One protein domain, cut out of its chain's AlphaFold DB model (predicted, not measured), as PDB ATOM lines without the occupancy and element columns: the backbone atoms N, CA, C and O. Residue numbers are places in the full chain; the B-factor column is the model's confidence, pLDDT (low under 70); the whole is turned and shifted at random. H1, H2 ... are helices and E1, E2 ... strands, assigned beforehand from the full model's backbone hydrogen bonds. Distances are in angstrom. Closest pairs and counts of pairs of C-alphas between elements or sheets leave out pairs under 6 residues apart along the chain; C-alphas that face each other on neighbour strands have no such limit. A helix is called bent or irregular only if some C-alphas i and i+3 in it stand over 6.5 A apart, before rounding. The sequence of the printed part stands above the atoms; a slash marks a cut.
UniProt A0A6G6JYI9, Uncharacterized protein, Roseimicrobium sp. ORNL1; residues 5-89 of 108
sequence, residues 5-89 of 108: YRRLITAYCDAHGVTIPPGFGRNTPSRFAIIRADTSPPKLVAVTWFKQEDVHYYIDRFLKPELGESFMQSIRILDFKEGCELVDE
ATOM      1  N   TYR A   5      39.209  17.153  58.663       93.00
ATOM      2  CA  TYR A   5      39.002  16.856  57.245       93.00
ATOM      3  C   TYR A   5      37.554  16.545  56.877       93.00
ATOM      4  O   TYR A   5      37.116  16.964  55.813       93.00
ATOM      5  N   ARG A   6      36.767  15.889  57.742       93.56
ATOM      6  CA  ARG A   6      35.333  15.699  57.473       93.56
ATOM      7  C   ARG A   6      34.640  17.045  57.290       93.56
ATOM      8  O   ARG A   6      33.869  17.204  56.347       93.56
ATOM      9  N   ARG A   7      34.936  18.007  58.171       92.75
ATOM     10  CA  ARG A   7      34.378  19.363  58.097       92.75
ATOM     11  C   ARG A   7      34.839  20.088  56.832       92.75
ATOM     12  O   ARG A   7      33.995  20.609  56.114       92.75
ATOM     13  N   LEU A   8      36.142  20.076  56.542       93.75
ATOM     14  CA  LEU A   8      36.711  20.744  55.366       93.75
ATOM     15  C   LEU A   8      36.167  20.178  54.045       93.75
ATOM     16  O   LEU A   8      35.769  20.939  53.170       93.75
ATOM     17  N   ILE A   9      36.100  18.850  53.919       95.44
ATOM     18  CA  ILE A   9      35.579  18.181  52.719       95.44
ATOM     19  C   ILE A   9      34.090  18.476  52.537       95.44
ATOM     20  O   ILE A   9      33.670  18.772  51.424       95.44
ATOM     21  N   THR A  10      33.303  18.430  53.618       95.06
ATOM     22  CA  THR A  10      31.863  18.737  53.559       95.06
ATOM     23  C   THR A  10      31.641  20.182  53.117       95.06
ATOM     24  O   THR A  10      30.936  20.409  52.143       95.06
ATOM     25  N   ALA A  11      32.336  21.140  53.741       94.19
ATOM     26  CA  ALA A  11      32.233  22.556  53.392       94.19
ATOM     27  C   ALA A  11      32.618  22.832  51.930       94.19
ATOM     28  O   ALA A  11      31.963  23.623  51.254       94.19
ATOM     29  N   TYR A  12      33.657  22.162  51.423       95.12
ATOM     30  CA  TYR A  12      34.017  22.244  50.011       95.12
ATOM     31  C   TYR A  12      32.921  21.667  49.111       95.12
ATOM     32  O   TYR A  12      32.553  22.292  48.121       95.12
ATOM     33  N   CYS A  13      32.376  20.497  49.448       95.62
ATOM     34  CA  CYS A  13      31.325  19.889  48.641       95.62
ATOM     35  C   CYS A  13      30.076  20.778  48.579       95.62
ATOM     36  O   CYS A  13      29.564  21.014  47.486       95.62
ATOM     37  N   ASP A  14      29.663  21.343  49.714       95.31
ATOM     38  CA  ASP A  14      28.527  22.263  49.801       95.31
ATOM     39  C   ASP A  14      28.764  23.531  48.964       95.31
ATOM     40  O   ASP A  14      27.901  23.942  48.189       95.31
ATOM     41  N   ALA A  15      29.958  24.128  49.062       93.81
ATOM     42  CA  ALA A  15      30.306  25.348  48.331       93.81
ATOM     43  C   ALA A  15      30.413  25.148  46.808       93.81
ATOM     44  O   ALA A  15      30.217  26.099  46.053       93.81
ATOM     45  N   HIS A  16      30.734  23.932  46.358       93.94
ATOM     46  CA  HIS A  16      30.971  23.610  44.948       93.94
ATOM     47  C   HIS A  16      29.863  22.758  44.305       93.94
ATOM     48  O   HIS A  16      30.026  22.318  43.168       93.94
ATOM     49  N   GLY A  17      28.748  22.514  45.004       95.00
ATOM     50  CA  GLY A  17      27.641  21.704  44.483       95.00
ATOM     51  C   GLY A  17      28.018  20.238  44.232       95.00
ATOM     52  O   GLY A  17      27.469  19.602  43.332       95.00
ATOM     53  N   VAL A  18      28.973  19.701  44.998       97.31
ATOM     54  CA  VAL A  18      29.399  18.302  44.904       97.31
ATOM     55  C   VAL A  18      28.514  17.435  45.793       97.31
ATOM     56  O   VAL A  18      28.371  17.673  46.990       97.31
ATOM     57  N   THR A  19      27.982  16.352  45.234       97.69
ATOM     58  CA  THR A  19      27.213  15.364  45.992       97.69
ATOM     59  C   THR A  19      28.125  14.486  46.848       97.69
ATOM     60  O   THR A  19      29.036  13.821  46.343       97.69
ATOM     61  N   ILE A  20      27.831  14.417  48.148       96.88
ATOM     62  CA  ILE A  20      28.501  13.521  49.095       96.88
ATOM     63  C   ILE A  20      27.808  12.147  49.071       96.88
ATOM     64  O   ILE A  20      26.607  12.059  49.333       96.88
ATOM     65  N   PRO A  21      28.517  11.044  48.773       95.25
ATOM     66  CA  PRO A  21      27.912   9.717  48.758       95.25
ATOM     67  C   PRO A  21      27.569   9.230  50.180       95.25
ATOM     68  O   PRO A  21      28.331   9.499  51.110       95.25
ATOM     69  N   PRO A  22      26.532   8.385  50.357       91.00
ATOM     70  CA  PRO A  22      26.153   7.837  51.670       91.00
ATOM     71  C   PRO A  22      27.261   7.051  52.395       91.00
ATOM     72  O   PRO A  22      27.194   6.836  53.601       91.00
ATOM     73  N   GLY A  23      28.271   6.571  51.663       90.62
ATOM     74  CA  GLY A  23      29.417   5.854  52.229       90.62
ATOM     75  C   GLY A  23      30.492   6.753  52.850       90.62
ATOM     76  O   GLY A  23      31.364   6.240  53.552       90.62
ATOM     77  N   PHE A  24      30.456   8.066  52.603       93.00
ATOM     78  CA  PHE A  24      31.454   8.996  53.125       93.00
ATOM     79  C   PHE A  24      31.343   9.130  54.650       93.00
ATOM     80  O   PHE A  24      30.259   9.299  55.204       93.00
ATOM     81  N   GLY A  25      32.481   9.061  55.342       89.88
ATOM     82  CA  GLY A  25      32.537   9.166  56.802       89.88
ATOM     83  C   GLY A  25      32.265   7.866  57.564       89.88
ATOM     84  O   GLY A  25      32.277   7.900  58.792       89.88
ATOM     85  N   ARG A  26      32.067   6.726  56.876       89.62
ATOM     86  CA  ARG A  26      32.090   5.391  57.517       89.62
ATOM     87  C   ARG A  26      33.444   5.102  58.168       89.62
ATOM     88  O   ARG A  26      33.496   4.557  59.261       89.62
ATOM     89  N   ASN A  27      34.515   5.521  57.498       87.69
ATOM     90  CA  ASN A  27      35.856   5.632  58.059       87.69
ATOM     91  C   ASN A  27      36.173   7.109  58.303       87.69
ATOM     92  O   ASN A  27      35.589   7.979  57.652       87.69
ATOM     93  N   THR A  28      37.124   7.395  59.195       90.06
ATOM     94  CA  THR A  28      37.583   8.763  59.470       90.06
ATOM     95  C   THR A  28      38.101   9.431  58.190       90.06
ATOM     96  O   THR A  28      39.116   8.982  57.648       90.06
ATOM     97  N   PRO A  29      37.456  10.514  57.707       93.75
ATOM     98  CA  PRO A  29      37.931  11.217  56.523       93.75
ATOM     99  C   PRO A  29      39.329  11.806  56.727       93.75
ATOM    100  O   PRO A  29      39.656  12.282  57.820       93.75
ATOM    101  N   SER A  30      40.129  11.767  55.665       95.12
ATOM    102  CA  SER A  30      41.556  12.099  55.634       95.12
ATOM    103  C   SER A  30      41.870  13.237  54.649       95.12
ATOM    104  O   SER A  30      40.973  13.815  54.045       95.12
ATOM    105  N   ARG A  31      43.158  13.577  54.521       95.06
ATOM    106  CA  ARG A  31      43.692  14.742  53.798       95.06
ATOM    107  C   ARG A  31      43.313  14.825  52.317       95.06
ATOM    108  O   ARG A  31      43.004  15.913  51.842       95.06
ATOM    109  N   PHE A  32      43.421  13.721  51.589       96.81
ATOM    110  CA  PHE A  32      43.262  13.694  50.139       96.81
ATOM    111  C   PHE A  32      41.898  13.140  49.749       96.81
ATOM    112  O   PHE A  32      41.458  12.126  50.301       96.81
ATOM    113  N   ALA A  33      41.262  13.769  48.765       97.19
ATOM    114  CA  ALA A  33      39.993  13.316  48.209       97.19
ATOM    115  C   ALA A  33      39.981  13.431  46.683       97.19
ATOM    116  O   ALA A  33      40.744  14.202  46.100       97.19
ATOM    117  N   ILE A  34      39.084  12.677  46.049       97.69
ATOM    118  CA  ILE A  34      38.844  12.729  44.607       97.69
ATOM    119  C   ILE A  34      37.383  13.102  44.359       97.69
ATOM    120  O   ILE A  34      36.480  12.556  44.998       97.69
ATOM    121  N   ILE A  35      37.156  13.997  43.404       97.69
ATOM    122  CA  ILE A  35      35.837  14.364  42.886       97.69
ATOM    123  C   ILE A  35      35.699  13.795  41.474       97.69
ATOM    124  O   ILE A  35      36.586  13.985  40.647       97.69
ATOM    125  N   ARG A  36      34.582  13.123  41.205       96.94
ATOM    126  CA  ARG A  36      34.119  12.687  39.884       96.94
ATOM    127  C   ARG A  36      33.372  13.842  39.223       96.94
ATOM    128  O   ARG A  36      32.209  14.098  39.544       96.94
ATOM    129  N   ALA A  37      34.076  14.579  38.372       95.94
ATOM    130  CA  ALA A  37      33.565  15.724  37.621       95.94
ATOM    131  C   ALA A  37      32.814  15.306  36.343       95.94
ATOM    132  O   ALA A  37      32.082  16.108  35.776       95.94
ATOM    133  N   ASP A  38      32.944  14.044  35.934       94.31
ATOM    134  CA  ASP A  38      32.200  13.415  34.837       94.31
ATOM    135  C   ASP A  38      30.722  13.141  35.156       94.31
ATOM    136  O   ASP A  38      29.953  12.756  34.279       94.31
ATOM    137  N   THR A  39      30.312  13.337  36.409       93.38
ATOM    138  CA  THR A  39      28.922  13.173  36.851       93.38
ATOM    139  C   THR A  39      28.224  14.524  36.995       93.38
ATOM    140  O   THR A  39      28.860  15.531  37.297       93.38
ATOM    141  N   SER A  40      26.903  14.549  36.786       92.00
ATOM    142  CA  SER A  40      26.071  15.742  36.973       92.00
ATOM    143  C   SER A  40      24.937  15.439  37.961       92.00
ATOM    144  O   SER A  40      24.038  14.664  37.617       92.00
ATOM    145  N   PRO A  41      24.968  15.992  39.190       92.88
ATOM    146  CA  PRO A  41      26.023  16.850  39.750       92.88
ATOM    147  C   PRO A  41      27.351  16.096  39.984       92.88
ATOM    148  O   PRO A  41      27.316  14.872  40.152       92.88
ATOM    149  N   PRO A  42      28.503  16.798  40.065       97.00
ATOM    150  CA  PRO A  42      29.776  16.186  40.430       97.00
ATOM    151  C   PRO A  42      29.685  15.463  41.769       97.00
ATOM    152  O   PRO A  42      28.937  15.872  42.661       97.00
ATOM    153  N   LYS A  43      30.471  14.404  41.949       97.44
ATOM    154  CA  LYS A  43      30.336  13.518  43.109       97.44
ATOM    155  C   LYS A  43      31.661  13.251  43.803       97.44
ATOM    156  O   LYS A  43      32.662  12.947  43.165       97.44
ATOM    157  N   LEU A  44      31.664  13.289  45.130       97.81
ATOM    158  CA  LEU A  44      32.814  12.889  45.935       97.81
ATOM    159  C   LEU A  44      33.010  11.363  45.876       97.81
ATOM    160  O   LEU A  44      32.054  10.596  46.022       97.81
ATOM    161  N   VAL A  45      34.250  10.900  45.724       96.06
ATOM    162  CA  VAL A  45      34.600   9.498  45.989       96.06
ATOM    163  C   VAL A  45      34.541   9.264  47.500       96.06
ATOM    164  O   VAL A  45      35.161   9.985  48.272       96.06
ATOM    165  N   ALA A  46      33.786   8.255  47.945       93.75
ATOM    166  CA  ALA A  46      33.511   8.037  49.372       93.75
ATOM    167  C   ALA A  46      34.769   7.773  50.224       93.75
ATOM    168  O   ALA A  46      34.740   7.966  51.440       93.75
ATOM    169  N   VAL A  47      35.841   7.300  49.589       94.19
ATOM    170  CA  VAL A  47      37.130   7.000  50.214       94.19
ATOM    171  C   VAL A  47      38.030   8.233  50.147       94.19
ATOM    172  O   VAL A  47      38.072   8.933  49.141       94.19
ATOM    173  N   THR A  48      38.760   8.476  51.231       95.50
ATOM    174  CA  THR A  48      39.764   9.544  51.349       95.50
ATOM    175  C   THR A  48      41.058   8.964  51.890       95.50
ATOM    176  O   THR A  48      41.012   7.979  52.631       95.50
ATOM    177  N   TRP A  49      42.187   9.612  51.621       96.38
ATOM    178  CA  TRP A  49      43.509   9.057  51.914       96.38
ATOM    179  C   TRP A  49      44.390  10.015  52.704       96.38
ATOM    180  O   TRP A  49      44.228  11.233  52.656       96.38
ATOM    181  N   PHE A  50      45.342   9.458  53.448       94.44
ATOM    182  CA  PHE A  50      46.369  10.242  54.138       94.44
ATOM    183  C   PHE A  50      47.666  10.353  53.326       94.44
ATOM    184  O   PHE A  50      48.371  11.355  53.440       94.44
ATOM    185  N   LYS A  51      47.969   9.339  52.509       94.06
ATOM    186  CA  LYS A  51      49.184   9.210  51.700       94.06
ATOM    187  C   LYS A  51      48.862   9.390  50.219       94.06
ATOM    188  O   LYS A  51      47.800   8.958  49.781       94.06
ATOM    189  N   GLN A  52      49.760  10.014  49.456       93.94
ATOM    190  CA  GLN A  52      49.553  10.201  48.013       93.94
ATOM    191  C   GLN A  52      49.652   8.874  47.257       93.94
ATOM    192  O   GLN A  52      48.954   8.680  46.268       93.94
ATOM    193  N   GLU A  53      50.468   7.945  47.749       93.94
ATOM    194  CA  GLU A  53      50.667   6.627  47.153       93.94
ATOM    195  C   GLU A  53      49.354   5.830  47.099       93.94
ATOM    196  O   GLU A  53      49.065   5.186  46.094       93.94
ATOM    197  N   ASP A  54      48.510   5.941  48.132       94.88
ATOM    198  CA  ASP A  54      47.201   5.276  48.157       94.88
ATOM    199  C   ASP A  54      46.209   5.913  47.164       94.88
ATOM    200  O   ASP A  54      45.347   5.226  46.611       94.88
ATOM    201  N   VAL A  55      46.342   7.222  46.909       95.44
ATOM    202  CA  VAL A  55      45.553   7.942  45.897       95.44
ATOM    203  C   VAL A  55      45.973   7.492  44.496       95.44
ATOM    204  O   VAL A  55      45.106   7.152  43.692       95.44
ATOM    205  N   HIS A  56      47.282   7.434  44.218       94.50
ATOM    206  CA  HIS A  56      47.821   6.905  42.960       94.50
ATOM    207  C   HIS A  56      47.361   5.465  42.726       94.50
ATOM    208  O   HIS A  56      46.806   5.166  41.673       94.50
ATOM    209  N   TYR A  57      47.489   4.601  43.739       94.38
ATOM    210  CA  TYR A  57      47.019   3.220  43.657       94.38
ATOM    211  C   TYR A  57      45.533   3.143  43.294       94.38
ATOM    212  O   TYR A  57      45.149   2.379  42.409       94.38
ATOM    213  N   TYR A  58      44.687   3.946  43.948       95.25
ATOM    214  CA  TYR A  58      43.256   3.955  43.656       95.25
ATOM    215  C   TYR A  58      42.961   4.428  42.226       95.25
ATOM    216  O   TYR A  58      42.145   3.831  41.519       95.25
ATOM    217  N   ILE A  59      43.641   5.485  41.785       93.88
ATOM    218  CA  ILE A  59      43.530   6.014  40.427       93.88
ATOM    219  C   ILE A  59      43.903   4.947  39.397       93.88
ATOM    220  O   ILE A  59      43.098   4.649  38.517       93.88
ATOM    221  N   ASP A  60      45.081   4.344  39.532       93.62
ATOM    222  CA  ASP A  60      45.612   3.391  38.558       93.62
ATOM    223  C   ASP A  60      44.803   2.095  38.532       93.62
ATOM    224  O   ASP A  60      44.613   1.491  37.474       93.62
ATOM    225  N   ARG A  61      44.299   1.662  39.692       95.12
ATOM    226  CA  ARG A  61      43.581   0.394  39.816       95.12
ATOM    227  C   ARG A  61      42.109   0.482  39.435       95.12
ATOM    228  O   ARG A  61      41.571  -0.520  38.963       95.12
ATOM    229  N   PHE A  62      41.460   1.623  39.663       94.88
ATOM    230  CA  PHE A  62      40.007   1.751  39.516       94.88
ATOM    231  C   PHE A  62      39.604   2.839  38.520       94.88
ATOM    232  O   PHE A  62      38.848   2.555  37.599       94.88
ATOM    233  N   LEU A  63      40.126   4.063  38.655       93.88
ATOM    234  CA  LEU A  63      39.627   5.203  37.874       93.88
ATOM    235  C   LEU A  63      40.166   5.248  36.442       93.88
ATOM    236  O   LEU A  63      39.387   5.491  35.527       93.88
ATOM    237  N   LYS A  64      41.465   5.007  36.221       93.25
ATOM    238  CA  LYS A  64      42.042   4.963  34.866       93.25
ATOM    239  C   LYS A  64      41.405   3.853  34.013       93.25
ATOM    240  O   LYS A  64      41.001   4.162  32.895       93.25
ATOM    241  N   PRO A  65      41.230   2.609  34.508       94.88
ATOM    242  CA  PRO A  65      40.528   1.568  33.756       94.88
ATOM    243  C   PRO A  65      39.056   1.891  33.471       94.88
ATOM    244  O   PRO A  65      38.551   1.518  32.420       94.88
ATOM    245  N   GLU A  66      38.368   2.570  34.395       94.94
ATOM    246  CA  GLU A  66      36.954   2.935  34.240       94.94
ATOM    247  C   GLU A  66      36.750   4.090  33.246       94.94
ATOM    248  O   GLU A  66      35.826   4.054  32.438       94.94
ATOM    249  N   LEU A  67      37.599   5.120  33.306       93.38
ATOM    250  CA  LEU A  67      37.420   6.380  32.574       93.38
ATOM    251  C   LEU A  67      38.202   6.445  31.255       93.38
ATOM    252  O   LEU A  67      37.902   7.288  30.406       93.38
ATOM    253  N   GLY A  68      39.213   5.589  31.087       92.50
ATOM    254  CA  GLY A  68      40.058   5.542  29.897       92.50
ATOM    255  C   GLY A  68      40.672   6.903  29.565       92.50
ATOM    256  O   GLY A  68      41.185   7.610  30.434       92.50
ATOM    257  N   GLU A  69      40.583   7.291  28.294       91.12
ATOM    258  CA  GLU A  69      41.146   8.545  27.774       91.12
ATOM    259  C   GLU A  69      40.521   9.799  28.401       91.12
ATOM    260  O   GLU A  69      41.160  10.847  28.453       91.12
ATOM    261  N   SER A  70      39.301   9.699  28.941       92.00
ATOM    262  CA  SER A  70      38.630  10.833  29.589       92.00
ATOM    263  C   SER A  70      39.091  11.070  31.028       92.00
ATOM    264  O   SER A  70      38.676  12.048  31.642       92.00
ATOM    265  N   PHE A  71      39.959  10.217  31.586       92.44
ATOM    266  CA  PHE A  71      40.380  10.277  32.987       92.44
ATOM    267  C   PHE A  71      40.753  11.691  33.460       92.44
ATOM    268  O   PHE A  71      40.243  12.145  34.484       92.44
ATOM    269  N   MET A  72      41.594  12.399  32.698       87.62
ATOM    270  CA  MET A  72      42.109  13.711  33.103       87.62
ATOM    271  C   MET A  72      41.025  14.789  33.225       87.62
ATOM    272  O   MET A  72      41.141  15.646  34.096       87.62
ATOM    273  N   GLN A  73      39.979  14.757  32.392       91.81
ATOM    274  CA  GLN A  73      38.871  15.719  32.484       91.81
ATOM    275  C   GLN A  73      37.757  15.266  33.438       91.81
ATOM    276  O   GLN A  73      36.937  16.071  33.872       91.81
ATOM    277  N   SER A  74      37.728  13.974  33.764       95.06
ATOM    278  CA  SER A  74      36.662  13.353  34.545       95.06
ATOM    279  C   SER A  74      36.875  13.448  36.052       95.06
ATOM    280  O   SER A  74      35.933  13.207  36.808       95.06
ATOM    281  N   ILE A  75      38.080  13.784  36.524       96.00
ATOM    282  CA  ILE A  75      38.372  13.822  37.958       96.00
ATOM    283  C   ILE A  75      39.072  15.098  38.410       96.00
ATOM    284  O   ILE A  75      39.789  15.746  37.656       96.00
ATOM    285  N   ARG A  76      38.917  15.415  39.697       96.31
ATOM    286  CA  ARG A  76      39.731  16.409  40.407       96.31
ATOM    287  C   ARG A  76      40.298  15.784  41.668       96.31
ATOM    288  O   ARG A  76      39.558  15.162  42.432       96.31
ATOM    289  N   ILE A  77      41.593  15.951  41.894       96.50
ATOM    290  CA  ILE A  77      42.292  15.442  43.077       96.50
ATOM    291  C   ILE A  77      42.549  16.635  43.994       96.50
ATOM    292  O   ILE A  77      43.055  17.655  43.539       96.50
ATOM    293  N   LEU A  78      42.187  16.533  45.270       97.19
ATOM    294  CA  LEU A  78      42.220  17.656  46.206       97.19
ATOM    295  C   LEU A  78      43.089  17.337  47.421       97.19
ATOM    296  O   LEU A  78      42.953  16.270  48.027       97.19
ATOM    297  N   ASP A  79      43.929  18.292  47.813       96.06
ATOM    298  CA  ASP A  79      44.668  18.292  49.072       96.06
ATOM    299  C   ASP A  79      44.020  19.267  50.060       96.06
ATOM    300  O   ASP A  79      44.190  20.484  49.968       96.06
ATOM    301  N   PHE A  80      43.296  18.737  51.047       93.88
ATOM    302  CA  PHE A  80      42.613  19.557  52.048       93.88
ATOM    303  C   PHE A  80      43.521  20.092  53.152       93.88
ATOM    304  O   PHE A  80      43.067  20.922  53.938       93.88
ATOM    305  N   LYS A  81      44.777  19.643  53.239       93.19
ATOM    306  CA  LYS A  81      45.753  20.260  54.145       93.19
ATOM    307  C   LYS A  81      46.331  21.530  53.528       93.19
ATOM    308  O   LYS A  81      46.542  22.503  54.237       93.19
ATOM    309  N   GLU A  82      46.608  21.491  52.228       92.56
ATOM    310  CA  GLU A  82      47.263  22.588  51.507       92.56
ATOM    311  C   GLU A  82      46.264  23.516  50.793       92.56
ATOM    312  O   GLU A  82      46.653  24.590  50.344       92.56
ATOM    313  N   GLY A  83      44.991  23.116  50.680       93.94
ATOM    314  CA  GLY A  83      43.945  23.912  50.035       93.94
ATOM    315  C   GLY A  83      44.136  24.041  48.524       93.94
ATOM    316  O   GLY A  83      43.899  25.109  47.961       93.94
ATOM    317  N   CYS A  84      44.616  22.990  47.855       95.00
ATOM    318  CA  CYS A  84      44.883  23.024  46.419       95.00
ATOM    319  C   CYS A  84      44.492  21.740  45.687       95.00
ATOM    320  O   CYS A  84      44.417  20.650  46.260       95.00
ATOM    321  N   GLU A  85      44.234  21.887  44.394       95.62
ATOM    322  CA  GLU A  85      44.114  20.772  43.468       95.62
ATOM    323  C   GLU A  85      45.482  20.141  43.223       95.62
ATOM    324  O   GLU A  85      46.526  20.791  43.310       95.62
ATOM    325  N   LEU A  86      45.466  18.859  42.899       95.06
ATOM    326  CA  LEU A  86      46.627  18.062  42.568       95.06
ATOM    327  C   LEU A  86      46.509  17.583  41.120       95.06
ATOM    328  O   LEU A  86      45.442  17.153  40.686       95.06
ATOM    329  N   VAL A  87      47.616  17.656  40.387       91.88
ATOM    330  CA  VAL A  87      47.709  17.242  38.983       91.88
ATOM    331  C   VAL A  87      48.510  15.947  38.898       91.88
ATOM    332  O   VAL A  87      49.632  15.875  39.413       91.88
ATOM    333  N   ASP A  88      47.929  14.928  38.257       87.50
ATOM    334  CA  ASP A  88      48.631  13.700  37.876       87.50
ATOM    335  C   ASP A  88      49.338  13.916  36.533       87.50
ATOM    336  O   ASP A  88      48.691  14.048  35.498       87.50
ATOM    337  N   GLU A  89      50.669  13.964  36.558       85.56
ATOM    338  CA  GLU A  89      51.513  14.036  35.357       85.56
ATOM    339  C   GLU A  89      52.219  12.698  35.058       85.56
ATOM    340  O   GLU A  89      53.212  12.664  34.333       85.56
TER     341      GLU A  89
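What this domain is: This is residues 5 to 89 of the 108 residues of an uncharacterized protein of Roseimicrobium sp. ORNL1 (UniProt A0A6G6JYI9). A small sheet of three strands has a sharply kinked helix, H2, over one face, making two layers, while a shorter helix, H1, only grazes the sheet. Two long loops, residues 17 to 31 and 37 to 51, lead from H1 to E1 and from E1 to H2; residues 43 to 44 pair antiparallel with residues 35 to 36 of E1. The printed part has 85 residues, with two named helices and three named strands in the order H1, E1, H2, E2, E3; the sheet runs E1, E2, E3, antiparallel throughout, and the class is mixed, helices and strands. The whole is compact, with a radius of gyration of the C-alphas of 11.9 A, and rounded, spanning 33 by 28 by 23 A.

How they stand to each other: Start with H1, residues 5 to 16, which only grazes the sheet with its residues 5 to 13. Its closest C-alphas to E1, residues 32 to 36, are those of Ile 9 and Ala 33, 8.0 A apart. Next look at H2, residues 52 to 74, apart from H1 and on the sheet at a height of 8.4 A. It is irregular, with C-alphas 66 and 69 9.5 A apart, and has a kink of 124 degrees near residue 66. E2, residues 75 to 79, is the antiparallel neighbour of E1; N 35 and O 76 are 2.8 A apart, within hydrogen-bond range. E2 and E3, residues 84 to 87, form a hairpin, with N 86 and O 77 within range at 2.8 A. Every O i to N i+4 pair is within range in H1, and 12 of 19 in H2.

Where its parts are: Find C-alpha 5 at (39.002, 16.856, 57.245); from there H1 runs 16.2 A. E1 spans 13.8 A and H2, from C-alpha 52 at (49.553, 10.201, 48.013), 18.9 A. E2 spans 13.5 A, and E3 runs 9.8 A to C-alpha 87 at (47.709, 17.242, 38.983).

The domain as a whole: The two C-alphas farthest apart, those of Arg 7 and Glu 69, are 32.9 A apart. The printed part has no cut; the links H1 to E1 and E1 to H2 are long. No printed residue is under 70 in pLDDT.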